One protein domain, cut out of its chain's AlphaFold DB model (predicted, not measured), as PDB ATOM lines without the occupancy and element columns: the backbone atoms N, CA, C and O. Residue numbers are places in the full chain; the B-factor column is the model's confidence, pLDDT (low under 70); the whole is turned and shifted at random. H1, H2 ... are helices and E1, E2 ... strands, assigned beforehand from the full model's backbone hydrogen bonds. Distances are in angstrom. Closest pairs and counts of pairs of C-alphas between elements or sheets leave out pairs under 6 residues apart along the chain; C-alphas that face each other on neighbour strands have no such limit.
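Overview. This is residues 3 to 98 of the 131 residues of an uncharacterized protein of Odoribacter sp. OF09-27XD (UniProt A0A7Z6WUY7). Little regular structure: a small, strongly twisted sheet, E1 E2 E5 E6, has short H1 over one face, while the hairpin E3 and E4 extends sideways where E4 runs on into E5. Residues 59 to 64 stick out. The printed part has 96 residues, 28 in named elements, in order E1 E2 E3 E4 E5 E6 H1; the class and larger sheet are mixed. It is only just compact, close to loose: radius of gyration of the C-alphas 14.6 A, spans 39 by 36 by 24 A.

Arrangement. E2, residues 10 to 15, and E5, residues 46 to 49, are antiparallel; N 14 and O 47, 3.1 A apart, are within hydrogen-bond range. E1, residues 3 to 5, forms a hairpin with E2, N 4 to O 11 2.8 A. E6, residues 71 to 73, is parallel to E5, N 73 to O 48 2.9 A. H1, residues 78 to 83, every O i to N i+4 pair within range, is on the sheet, height 8.1 A; its closest C-alphas to E5 are Trp 78 and Lys 49, 5.8 A. E3, residues 25 to 27, and E4, residues 41 to 43, form a hairpin, N 26 to O 42 3.0 A.

Along the chain. E2 spans 13.6 A. C-alpha 3 begins E1 at (238.656, 158.066, 148.266); C-alpha 83 ends H1 at (236.022, 165.727, 160.516).

Size, cuts and confidence. The farthest C-alphas, Asn 61 and Ser 89, are 43.5 A apart. The printed part has no cut. Links E3 to E4 and E5 to E6 are long. Residue 67 is under pLDDT 70.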
ATOM      1  N   ILE A   3     239.488 159.244 147.985       95.00
ATOM      2  CA  ILE A   3     238.656 158.066 148.266       95.00
ATOM      3  C   ILE A   3     239.537 156.853 148.564       95.00
ATOM      4  O   ILE A   3     240.428 156.516 147.783       95.00
ATOM      5  N   HIS A   4     239.276 156.200 149.688       93.50
ATOM      6  CA  HIS A   4     239.790 154.882 150.015       93.50
ATOM      7  C   HIS A   4     238.738 153.828 149.662       93.50
ATOM      8  O   HIS A   4     237.574 153.944 150.053       93.50
ATOM      9  N   ASN A   5     239.147 152.796 148.928       90.50
ATOM     10  CA  ASN A   5     238.274 151.701 148.515       90.50
ATOM     11  C   ASN A   5     238.415 150.549 149.510       90.50
ATOM     12  O   ASN A   5     239.243 149.659 149.332       90.50
ATOM     13  N   GLY A   6     237.621 150.591 150.580       85.00
ATOM     14  CA  GLY A   6     237.563 149.487 151.528       85.00
ATOM     15  C   GLY A   6     236.875 148.265 150.920       85.00
ATOM     16  O   GLY A   6     236.085 148.379 149.987       85.00
ATOM     17  N   SER A   7     237.093 147.095 151.519       81.38
ATOM     18  CA  SER A   7     236.554 145.812 151.036       81.38
ATOM     19  C   SER A   7     235.024 145.739 150.925       81.38
ATOM     20  O   SER A   7     234.508 144.882 150.216       81.38
ATOM     21  N   LYS A   8     234.290 146.613 151.628       84.44
ATOM     22  CA  LYS A   8     232.815 146.668 151.611       84.44
ATOM     23  C   LYS A   8     232.238 147.953 151.025       84.44
ATOM     24  O   LYS A   8     231.072 147.980 150.652       84.44
ATOM     25  N   SER A   9     233.005 149.036 151.035       89.06
ATOM     26  CA  SER A   9     232.520 150.368 150.682       89.06
ATOM     27  C   SER A   9     233.687 151.314 150.470       89.06
ATOM     28  O   SER A   9     234.672 151.253 151.214       89.06
ATOM     29  N   SER A  10     233.512 152.259 149.556       94.00
ATOM     30  CA  SER A  10     234.422 153.384 149.382       94.00
ATOM     31  C   SER A  10     234.048 154.537 150.310       94.00
ATOM     32  O   SER A  10     232.870 154.810 150.534       94.00
ATOM     33  N   TYR A  11     235.045 155.210 150.874       94.50
ATOM     34  CA  TYR A  11     234.838 156.336 151.782       94.50
ATOM     35  C   TYR A  11     236.006 157.319 151.719       94.50
ATOM     36  O   TYR A  11     237.095 156.998 151.247       94.50
ATOM     37  N   THR A  12     235.773 158.547 152.168       95.69
ATOM     38  CA  THR A  12     236.790 159.602 152.217       95.69
ATOM     39  C   THR A  12     237.950 159.211 153.131       95.69
ATOM     40  O   THR A  12     237.707 158.655 154.188       95.69
ATOM     41  N   ALA A  13     239.190 159.525 152.758       95.75
ATOM     42  CA  ALA A  13     240.402 159.276 153.540       95.75
ATOM     43  C   ALA A  13     241.478 160.347 153.279       95.75
ATOM     44  O   ALA A  13     241.373 161.148 152.335       95.75
ATOM     45  N   LEU A  14     242.531 160.351 154.102       95.19
ATOM     46  CA  LEU A  14     243.725 161.156 153.844       95.19
ATOM     47  C   LEU A  14     244.664 160.377 152.929       95.19
ATOM     48  O   LEU A  14     245.046 159.253 153.236       95.19
ATOM     49  N   LYS A  15     245.031 160.990 151.805       94.19
ATOM     50  CA  LYS A  15     245.998 160.441 150.854       94.19
ATOM     51  C   LYS A  15     247.396 160.862 151.281       94.19
ATOM     52  O   LYS A  15     247.607 162.053 151.507       94.19
ATOM     53  N   MET A  16     248.319 159.912 151.387       92.88
ATOM     54  CA  MET A  16     249.698 160.176 151.799       92.88
ATOM     55  C   MET A  16     250.644 160.147 150.602       92.88
ATOM     56  O   MET A  16     250.475 159.347 149.682       92.88
ATOM     57  N   ARG A  17     251.641 161.029 150.625       93.00
ATOM     58  CA  ARG A  17     252.750 161.088 149.670       93.00
ATOM     59  C   ARG A  17     253.951 161.757 150.324       93.00
ATOM     60  O   ARG A  17     253.763 162.504 151.289       93.00
ATOM     61  N   ASP A  18     255.133 161.560 149.760       91.19
ATOM     62  CA  ASP A  18     256.311 162.315 150.175       91.19
ATOM     63  C   ASP A  18     256.158 163.812 149.912       91.19
ATOM     64  O   ASP A  18     255.440 164.266 149.010       91.19
ATOM     65  N   VAL A  19     256.874 164.602 150.710       87.00
ATOM     66  CA  VAL A  19     256.977 166.043 150.487       87.00
ATOM     67  C   VAL A  19     257.554 166.272 149.087       87.00
ATOM     68  O   VAL A  19     258.546 165.660 148.707       87.00
ATOM     69  N   ASN A  20     256.917 167.155 148.315       86.06
ATOM     70  CA  ASN A  20     257.238 167.465 146.915       86.06
ATOM     71  C   ASN A  20     256.955 166.355 145.887       86.06
ATOM     72  O   ASN A  20     257.168 166.583 144.695       86.06
ATOM     73  N   ALA A  21     256.418 165.200 146.285       89.94
ATOM     74  CA  ALA A  21     255.977 164.203 145.318       89.94
ATOM     75  C   ALA A  21     254.822 164.755 144.462       89.94
ATOM     76  O   ALA A  21     253.809 165.253 144.967       89.94
ATOM     77  N   THR A  22     254.956 164.651 143.140       87.56
ATOM     78  CA  THR A  22     253.920 165.086 142.188       87.56
ATOM     79  C   THR A  22     252.729 164.129 142.157       87.56
ATOM     80  O   THR A  22     251.615 164.542 141.840       87.56
ATOM     81  N   SER A  23     252.945 162.873 142.552       91.12
ATOM     82  CA  SER A  23     251.943 161.803 142.613       91.12
ATOM     83  C   SER A  23     251.776 161.262 144.037       91.12
ATOM     84  O   SER A  23     252.510 161.643 144.947       91.12
ATOM     85  N   GLN A  24     250.784 160.387 144.254       92.44
ATOM     86  CA  GLN A  24     250.575 159.706 145.538       92.44
ATOM     87  C   GLN A  24     251.607 158.580 145.739       92.44
ATOM     88  O   GLN A  24     251.271 157.396 145.672       92.44
ATOM     89  N   THR A  25     252.867 158.965 145.927       94.75
ATOM     90  CA  THR A  25     254.016 158.064 146.048       94.75
ATOM     91  C   THR A  25     254.781 158.326 147.339       94.75
ATOM     92  O   THR A  25     254.943 159.483 147.733       94.75
ATOM     93  N   ILE A  26     255.251 157.255 147.973       91.94
ATOM     94  CA  ILE A  26     256.172 157.290 149.116       91.94
ATOM     95  C   ILE A  26     257.396 156.463 148.738       91.94
ATOM     96  O   ILE A  26     257.252 155.285 148.404       91.94
ATOM     97  N   GLU A  27     258.573 157.069 148.759       93.38
ATOM     98  CA  GLU A  27     259.838 156.423 148.435       93.38
ATOM     99  C   GLU A  27     260.242 155.438 149.540       93.38
ATOM    100  O   GLU A  27     260.181 155.746 150.730       93.38
ATOM    101  N   LEU A  28     260.655 154.232 149.146       90.06
ATOM    102  CA  LEU A  28     261.093 153.183 150.073       90.06
ATOM    103  C   LEU A  28     262.620 153.116 150.187       90.06
ATOM    104  O   LEU A  28     263.134 152.468 151.094       90.06
ATOM    105  N   GLY A  29     263.352 153.734 149.251       90.88
ATOM    106  CA  GLY A  29     264.816 153.679 149.170       90.88
ATOM    107  C   GLY A  29     265.372 152.345 148.652       90.88
ATOM    108  O   GLY A  29     266.569 152.236 148.389       90.88
ATOM    109  N   THR A  30     264.516 151.339 148.466       92.25
ATOM    110  CA  THR A  30     264.831 150.027 147.884       92.25
ATOM    111  C   THR A  30     263.703 149.578 146.963       92.25
ATOM    112  O   THR A  30     262.586 150.087 147.054       92.25
ATOM    113  N   THR A  31     263.954 148.586 146.105       94.69
ATOM    114  CA  THR A  31     262.905 147.982 145.270       94.69
ATOM    115  C   THR A  31     261.721 147.531 146.122       94.69
ATOM    116  O   THR A  31     261.891 146.829 147.118       94.69
ATOM    117  N   ASN A  32     260.519 147.936 145.720       90.38
ATOM    118  CA  ASN A  32     259.274 147.546 146.350       90.38
ATOM    119  C   ASN A  32     258.988 146.069 146.025       90.38
ATOM    120  O   ASN A  32     258.655 145.763 144.878       90.38
ATOM    121  N   PRO A  33     259.063 145.149 147.003       86.56
ATOM    122  CA  PRO A  33     258.924 143.716 146.747       86.56
ATOM    123  C   PRO A  33     257.508 143.311 146.312       86.56
ATOM    124  O   PRO A  33     257.313 142.193 145.844       86.56
ATOM    125  N   ALA A  34     256.515 144.195 146.454       83.75
ATOM    126  CA  ALA A  34     255.149 143.939 146.004       83.75
ATOM    127  C   ALA A  34     254.989 143.999 144.473       83.75
ATOM    128  O   ALA A  34     253.951 143.583 143.957       83.75
ATOM    129  N   TYR A  35     255.985 144.515 143.745       87.31
ATOM    130  CA  TYR A  35     255.937 144.686 142.295       87.31
ATOM    131  C   TYR A  35     257.185 144.105 141.628       87.31
ATOM    132  O   TYR A  35     258.299 144.225 142.124       87.31
ATOM    133  N   SER A  36     257.000 143.500 140.455       92.69
ATOM    134  CA  SER A  36     258.088 142.916 139.661       92.69
ATOM    135  C   SER A  36     258.739 143.904 138.686       92.69
ATOM    136  O   SER A  36     259.619 143.518 137.923       92.69
ATOM    137  N   ASP A  37     258.294 145.159 138.661       94.62
ATOM    138  CA  ASP A  37     258.733 146.180 137.701       94.62
ATOM    139  C   ASP A  37     259.908 147.035 138.195       94.62
ATOM    140  O   ASP A  37     260.305 147.992 137.534       94.62
ATOM    141  N   GLY A  38     260.469 146.698 139.356       93.75
ATOM    142  CA  GLY A  38     261.654 147.357 139.896       93.75
ATOM    143  C   GLY A  38     261.398 148.716 140.548       93.75
ATOM    144  O   GLY A  38     262.363 149.344 140.982       93.75
ATOM    145  N   ARG A  39     260.142 149.180 140.657       94.62
ATOM    146  CA  ARG A  39     259.842 150.473 141.297       94.62
ATOM    147  C   ARG A  39     260.338 150.509 142.745       94.62
ATOM    148  O   ARG A  39     260.276 149.502 143.444       94.62
ATOM    149  N   THR A  40     260.767 151.674 143.217       95.69
ATOM    150  CA  THR A  40     261.296 151.871 144.581       95.69
ATOM    151  C   THR A  40     260.336 152.611 145.508       95.69
ATOM    152  O   THR A  40     260.671 152.919 146.644       95.69
ATOM    153  N   TYR A  41     259.109 152.864 145.053       93.62
ATOM    154  CA  TYR A  41     258.093 153.593 145.803       93.62
ATOM    155  C   TYR A  41     256.837 152.745 146.044       93.62
ATOM    156  O   TYR A  41     256.508 151.817 145.293       93.62
ATOM    157  N   ALA A  42     256.103 153.089 147.098       92.12
ATOM    158  CA  ALA A  42     254.752 152.618 147.366       92.12
ATOM    159  C   ALA A  42     253.710 153.604 146.821       92.12
ATOM    160  O   ALA A  42     253.950 154.809 146.744       92.12
ATOM    161  N   THR A  43     252.534 153.090 146.466       92.19
ATOM    162  CA  THR A  43     251.369 153.880 146.051       92.19
ATOM    163  C   THR A  43     250.146 153.488 146.871       92.19
ATOM    164  O   THR A  43     250.111 152.425 147.486       92.19
ATOM    165  N   GLY A  44     249.131 154.355 146.897       89.50
ATOM    166  CA  GLY A  44     247.859 154.050 147.562       89.50
ATOM    167  C   GLY A  44     247.934 153.989 149.091       89.50
ATOM    168  O   GLY A  44     247.014 153.473 149.720       89.50
ATOM    169  N   ILE A  45     249.008 154.521 149.682       91.38
ATOM    170  CA  ILE A  45     249.150 154.636 151.131       91.38
ATOM    171  C   ILE A  45     248.247 155.762 151.638       91.38
ATOM    172  O   ILE A  45     248.359 156.917 151.214       91.38
ATOM    173  N   ASP A  46     247.349 155.405 152.550       94.00
ATOM    174  CA  ASP A  46     246.310 156.276 153.083       94.00
ATOM    175  C   ASP A  46     246.326 156.274 154.625       94.00
ATOM    176  O   ASP A  46     246.760 155.307 155.256       94.00
ATOM    177  N   ILE A  47     245.765 157.323 155.237       93.81
ATOM    178  CA  ILE A  47     245.268 157.275 156.623       93.81
ATOM    179  C   ILE A  47     243.758 157.081 156.563       93.81
ATOM    180  O   ILE A  47     243.032 157.941 156.043       93.81
ATOM    181  N   HIS A  48     243.285 155.951 157.075       93.94
ATOM    182  CA  HIS A  48     241.884 155.557 156.980       93.94
ATOM    183  C   HIS A  48     241.425 154.776 158.216       93.94
ATOM    184  O   HIS A  48     242.236 154.343 159.032       93.94
ATOM    185  N   LYS A  49     240.111 154.595 158.382       92.00
ATOM    186  CA  LYS A  49     239.578 153.783 159.486       92.00
ATOM    187  C   LYS A  49     240.024 152.327 159.389       92.00
ATOM    188  O   LYS A  49     240.108 151.770 158.292       92.00
ATOM    189  N   ALA A  50     240.237 151.709 160.540       89.75
ATOM    190  CA  ALA A  50     240.494 150.288 160.675       89.75
ATOM    191  C   ALA A  50     239.331 149.434 160.132       89.75
ATOM    192  O   ALA A  50     238.224 149.912 159.854       89.75
ATOM    193  N   GLY A  51     239.604 148.138 159.969       83.81
ATOM    194  CA  GLY A  51     238.610 147.151 159.558       83.81
ATOM    195  C   GLY A  51     237.574 146.839 160.647       83.81
ATOM    196  O   GLY A  51     237.468 147.513 161.670       83.81
ATOM    197  N   LYS A  52     236.796 145.768 160.431       81.38
ATOM    198  CA  LYS A  52     235.790 145.290 161.397       81.38
ATOM    199  C   LYS A  52     236.434 145.083 162.777       81.38
ATOM    200  O   LYS A  52     237.486 144.457 162.858       81.38
ATOM    201  N   ASN A  53     235.773 145.561 163.835       83.06
ATOM    202  CA  ASN A  53     236.213 145.441 165.232       83.06
ATOM    203  C   ASN A  53     237.615 146.020 165.499       83.06
ATOM    204  O   ASN A  53     238.365 145.447 166.285       83.06
ATOM    205  N   ASN A  54     237.995 147.105 164.811       85.06
ATOM    206  CA  ASN A  54     239.327 147.708 164.937       85.06
ATOM    207  C   ASN A  54     240.477 146.740 164.664       85.06
ATOM    208  O   ASN A  54     241.563 146.877 165.222       85.06
ATOM    209  N   TYR A  55     240.244 145.748 163.804       81.94
ATOM    210  CA  TYR A  55     241.263 144.758 163.521       81.94
ATOM    211  C   TYR A  55     242.492 145.413 162.883       81.94
ATOM    212  O   TYR A  55     242.413 146.018 161.808       81.94
ATOM    213  N   THR A  56     243.621 145.262 163.567       77.19
ATOM    214  CA  THR A  56     244.969 145.615 163.126       77.19
ATOM    215  C   THR A  56     245.873 144.391 163.301       77.19
ATOM    216  O   THR A  56     245.502 143.422 163.964       77.19
ATOM    217  N   GLY A  57     247.055 144.401 162.685       74.62
ATOM    218  CA  GLY A  57     248.022 143.306 162.793       74.62
ATOM    219  C   GLY A  57     248.168 142.525 161.495       74.62
ATOM    220  O   GLY A  57     248.208 143.121 160.420       74.62
ATOM    221  N   THR A  58     248.283 141.202 161.592       79.69
ATOM    222  CA  THR A  58     248.602 140.328 160.456       79.69
ATOM    223  C   THR A  58     247.635 139.155 160.339       79.69
ATOM    224  O   THR A  58     247.266 138.556 161.344       79.69
ATOM    225  N   PHE A  59     247.275 138.771 159.120       77.19
ATOM    226  CA  PHE A  59     246.545 137.543 158.800       77.19
ATOM    227  C   PHE A  59     247.437 136.578 158.000       77.19
ATOM    228  O   PHE A  59     248.579 136.906 157.675       77.19
ATOM    229  N   ASN A  60     246.939 135.369 157.712       77.50
ATOM    230  CA  ASN A  60     247.709 134.286 157.083       77.50
ATOM    231  C   ASN A  60     249.012 133.986 157.839       77.50
ATOM    232  O   ASN A  60     250.098 134.106 157.286       77.50
ATOM    233  N   ASN A  61     248.902 133.639 159.126       77.06
ATOM    234  CA  ASN A  61     250.039 133.271 159.982       77.06
ATOM    235  C   ASN A  61     251.179 134.307 160.016       77.06
ATOM    236  O   ASN A  61     252.348 133.946 160.108       77.06
ATOM    237  N   GLY A  62     250.849 135.598 159.941       70.75
ATOM    238  CA  GLY A  62     251.850 136.665 160.004       70.75
ATOM    239  C   GLY A  62     252.371 137.130 158.648       70.75
ATOM    240  O   GLY A  62     253.072 138.136 158.596       70.75
ATOM    241  N   THR A  63     252.021 136.454 157.551       71.06
ATOM    242  CA  THR A  63     252.553 136.785 156.221       71.06
ATOM    243  C   THR A  63     251.979 138.084 155.664       71.06
ATOM    244  O   THR A  63     252.676 138.796 154.950       71.06
ATOM    245  N   ASN A  64     250.728 138.422 155.993       71.94
ATOM    246  CA  ASN A  64     250.066 139.595 155.429       71.94
ATOM    247  C   ASN A  64     249.659 140.586 156.514       71.94
ATOM    248  O   ASN A  64     248.880 140.245 157.398       71.94
ATOM    249  N   GLY A  65     250.127 141.829 156.411       72.50
ATOM    250  CA  GLY A  65     249.621 142.938 157.216       72.50
ATOM    251  C   GLY A  65     248.200 143.328 156.811       72.50
ATOM    252  O   GLY A  65     247.869 143.363 155.628       72.50
ATOM    253  N   VAL A  66     247.361 143.645 157.796       73.19
ATOM    254  CA  VAL A  66     246.002 144.173 157.586       73.19
ATOM    255  C   VAL A  66     246.051 145.549 156.927       73.19
ATOM    256  O   VAL A  66     245.232 145.835 156.057       73.19
ATOM    257  N   SER A  67     247.036 146.379 157.291       69.50
ATOM    258  CA  SER A  67     247.446 147.520 156.479       69.50
ATOM    259  C   SER A  67     248.828 147.251 155.893       69.50
ATOM    260  O   SER A  67     249.822 147.122 156.602       69.50
ATOM    261  N   GLN A  68     248.907 147.148 154.569       77.38
ATOM    262  CA  GLN A  68     250.168 146.994 153.838       77.38
ATOM    263  C   GLN A  68     250.830 148.371 153.629       77.38
ATOM    264  O   GLN A  68     251.153 148.752 152.509       77.38
ATOM    265  N   GLY A  69     250.957 149.147 154.714       82.56
ATOM    266  CA  GLY A  69     251.563 150.486 154.738       82.56
ATOM    267  C   GLY A  69     250.624 151.636 155.129       82.56
ATOM    268  O   GLY A  69     251.105 152.704 155.493       82.56
ATOM    269  N   CYS A  70     249.300 151.442 155.116       89.25
ATOM    270  CA  CYS A  70     248.351 152.459 155.590       89.25
ATOM    271  C   CYS A  70     248.399 152.652 157.114       89.25
ATOM    272  O   CYS A  70     248.628 151.700 157.870       89.25
ATOM    273  N   LEU A  71     248.077 153.865 157.566       89.69
ATOM    274  CA  LEU A  71     247.869 154.172 158.982       89.69
ATOM    275  C   LEU A  71     246.385 154.018 159.324       89.69
ATOM    276  O   LEU A  71     245.521 154.633 158.695       89.69
ATOM    277  N   LEU A  72     246.097 153.178 160.316       90.25
ATOM    278  CA  LEU A  72     244.734 152.833 160.702       90.25
ATOM    279  C   LEU A  72     244.285 153.651 161.910       90.25
ATOM    280  O   LEU A  72     244.964 153.683 162.934       90.25
ATOM    281  N   ILE A  73     243.117 154.272 161.790       91.75
ATOM    282  CA  ILE A  73     242.443 154.983 162.877       91.75
ATOM    283  C   ILE A  73     241.313 154.112 163.414       91.75
ATOM    284  O   ILE A  73     240.600 153.475 162.639       91.75
ATOM    285  N   ASP A  74     241.133 154.108 164.729       90.56
ATOM    286  CA  ASP A  74     239.998 153.468 165.390       90.56
ATOM    287  C   ASP A  74     238.663 153.871 164.727       90.56
ATOM    288  O   ASP A  74     238.380 155.052 164.507       90.56
ATOM    289  N   VAL A  75     237.859 152.868 164.378       91.19
ATOM    290  CA  VAL A  75     236.571 152.989 163.700       91.19
ATOM    291  C   VAL A  75     235.578 153.827 164.496       91.19
ATOM    292  O   VAL A  75     234.843 154.606 163.887       91.19
ATOM    293  N   ASP A  76     235.604 153.734 165.827       91.81
ATOM    294  CA  ASP A  76     234.698 154.467 166.715       91.81
ATOM    295  C   ASP A  76     235.082 155.952 166.781       91.81
ATOM    296  O   ASP A  76     234.233 156.830 166.934       91.81
ATOM    297  N   ASN A  77     236.363 156.251 166.551       94.31
ATOM    298  CA  ASN A  77     236.911 157.605 166.527       94.31
ATOM    299  C   ASN A  77     237.027 158.196 165.112       94.31
ATOM    300  O   ASN A  77     237.371 159.371 164.951       94.31
ATOM    301  N   TRP A  78     236.712 157.417 164.073       94.12
ATOM    302  CA  TRP A  78     236.938 157.807 162.683       94.12
ATOM    303  C   TRP A  78     236.224 159.100 162.296       94.12
ATOM    304  O   TRP A  78     236.843 159.990 161.716       94.12
ATOM    305  N   SER A  79     234.932 159.214 162.611       95.62
ATOM    306  CA  SER A  79     234.119 160.374 162.225       95.62
ATOM    307  C   SER A  79     234.652 161.670 162.837       95.62
ATOM    308  O   SER A  79     234.710 162.691 162.154       95.62
ATOM    309  N   SER A  80     235.092 161.614 164.098       96.81
ATOM    310  CA  SER A  80     235.721 162.752 164.771       96.81
ATOM    311  C   SER A  80     237.066 163.089 164.127       96.81
ATOM    312  O   SER A  80     237.286 164.228 163.714       96.81
ATOM    313  N   PHE A  81     237.930 162.087 163.941       95.81
ATOM    314  CA  PHE A  81     239.245 162.265 163.331       95.81
ATOM    315  C   PHE A  81     239.152 162.895 161.937       95.81
ATOM    316  O   PHE A  81     239.741 163.952 161.696       95.81
ATOM    317  N   ILE A  82     238.386 162.280 161.028       96.19
ATOM    318  CA  ILE A  82     238.298 162.733 159.638       96.19
ATOM    319  C   ILE A  82     237.589 164.083 159.523       96.19
ATOM    320  O   ILE A  82     237.891 164.833 158.598       96.19
ATOM    321  N   GLY A  83     236.705 164.431 160.465       96.25
ATOM    322  CA  GLY A  83     236.022 165.727 160.516       96.25
ATOM    323  C   GLY A  83     236.975 166.924 160.624       96.25
ATOM    324  O   GLY A  83     236.695 167.980 160.053       96.25
ATOM    325  N   ASN A  84     238.149 166.744 161.243       95.44
ATOM    326  CA  ASN A  84     239.186 167.784 161.316       95.44
ATOM    327  C   ASN A  84     239.740 168.174 159.937       95.44
ATOM    328  O   ASN A  84     240.181 169.305 159.747       95.44
ATOM    329  N   PHE A  85     239.683 167.264 158.962       95.75
ATOM    330  CA  PHE A  85     240.260 167.453 157.628       95.75
ATOM    331  C   PHE A  85     239.197 167.567 156.533       95.75
ATOM    332  O   PHE A  85     239.338 168.347 155.594       95.75
ATOM    333  N   ASN A  86     238.117 166.792 156.641       95.56
ATOM    334  CA  ASN A  86     237.029 166.745 155.670       95.56
ATOM    335  C   ASN A  86     236.010 167.866 155.908       95.56
ATOM    336  O   ASN A  86     234.828 167.627 156.147       95.56
ATOM    337  N   ASN A  87     236.491 169.100 155.849       93.81
ATOM    338  CA  ASN A  87     235.689 170.313 155.928       93.81
ATOM    339  C   ASN A  87     236.195 171.333 154.900       93.81
ATOM    340  O   ASN A  87     237.285 171.193 154.340       93.81
ATOM    341  N   ASN A  88     235.397 172.369 154.639       94.88
ATOM    342  CA  ASN A  88     235.702 173.358 153.602       94.88
ATOM    343  C   ASN A  88     237.028 174.094 153.838       94.88
ATOM    344  O   ASN A  88     237.680 174.474 152.873       94.88
ATOM    345  N   SER A  89     237.441 174.254 155.096       93.88
ATOM    346  CA  SER A  89     238.661 174.973 155.462       93.88
ATOM    347  C   SER A  89     239.932 174.129 155.342       93.88
ATOM    348  O   SER A  89     241.009 174.699 155.205       93.88
ATOM    349  N   GLN A  90     239.833 172.795 155.410       92.00
ATOM    350  CA  GLN A  90     241.000 171.903 155.500       92.00
ATOM    351  C   GLN A  90     241.120 170.884 154.362       92.00
ATOM    352  O   GLN A  90     242.209 170.363 154.131       92.00
ATOM    353  N   ARG A  91     240.055 170.614 153.594       91.81
ATOM    354  CA  ARG A  91     240.042 169.507 152.612       91.81
ATOM    355  C   ARG A  91     241.099 169.609 151.503       91.81
ATOM    356  O   ARG A  91     241.446 168.596 150.890       91.81
ATOM    357  N   SER A  92     241.565 170.820 151.214       89.12
ATOM    358  CA  SER A  92     242.593 171.122 150.212       89.12
ATOM    359  C   SER A  92     243.978 171.354 150.811       89.12
ATOM    360  O   SER A  92     244.939 171.491 150.058       89.12
ATOM    361  N   ASN A  93     244.095 171.407 152.138       90.62
ATOM    362  CA  ASN A  93     245.360 171.690 152.796       90.62
ATOM    363  C   ASN A  93     246.203 170.422 152.911       90.62
ATOM    364  O   ASN A  93     245.691 169.303 153.017       90.62
ATOM    365  N   THR A  94     247.519 170.616 152.911       87.69
ATOM    366  CA  THR A  94     248.475 169.555 153.222       87.69
ATOM    367  C   THR A  94     248.726 169.554 154.723       87.69
ATOM    368  O   THR A  94     249.061 170.590 155.292       87.69
ATOM    369  N   ALA A  95     248.592 168.388 155.351       86.75
ATOM    370  CA  ALA A  95     249.034 168.154 156.719       86.75
ATOM    371  C   ALA A  95     250.328 167.336 156.692       86.75
ATOM    372  O   ALA A  95     250.416 166.340 155.972       86.75
ATOM    373  N   SER A  96     251.322 167.750 157.474       85.56
ATOM    374  CA  SER A  96     252.549 166.976 157.663       85.56
ATOM    375  C   SER A  96     252.317 165.881 158.696       85.56
ATOM    376  O   SER A  96     251.739 166.125 159.754       85.56
ATOM    377  N   VAL A  97     252.790 164.677 158.391       81.00
ATOM    378  CA  VAL A  97     252.749 163.529 159.297       81.00
ATOM    379  C   VAL A  97     254.178 163.062 159.510       81.00
ATOM    380  O   VAL A  97     254.906 162.826 158.549       81.00
ATOM    381  N   THR A  98     254.573 162.922 160.770       79.19
ATOM    382  CA  THR A  98     255.854 162.332 161.153       79.19
ATOM    383  C   THR A  98     255.566 161.061 161.927       79.19
ATOM    384  O   THR A  98     254.863 161.090 162.935       79.19
TER     385      THR A  98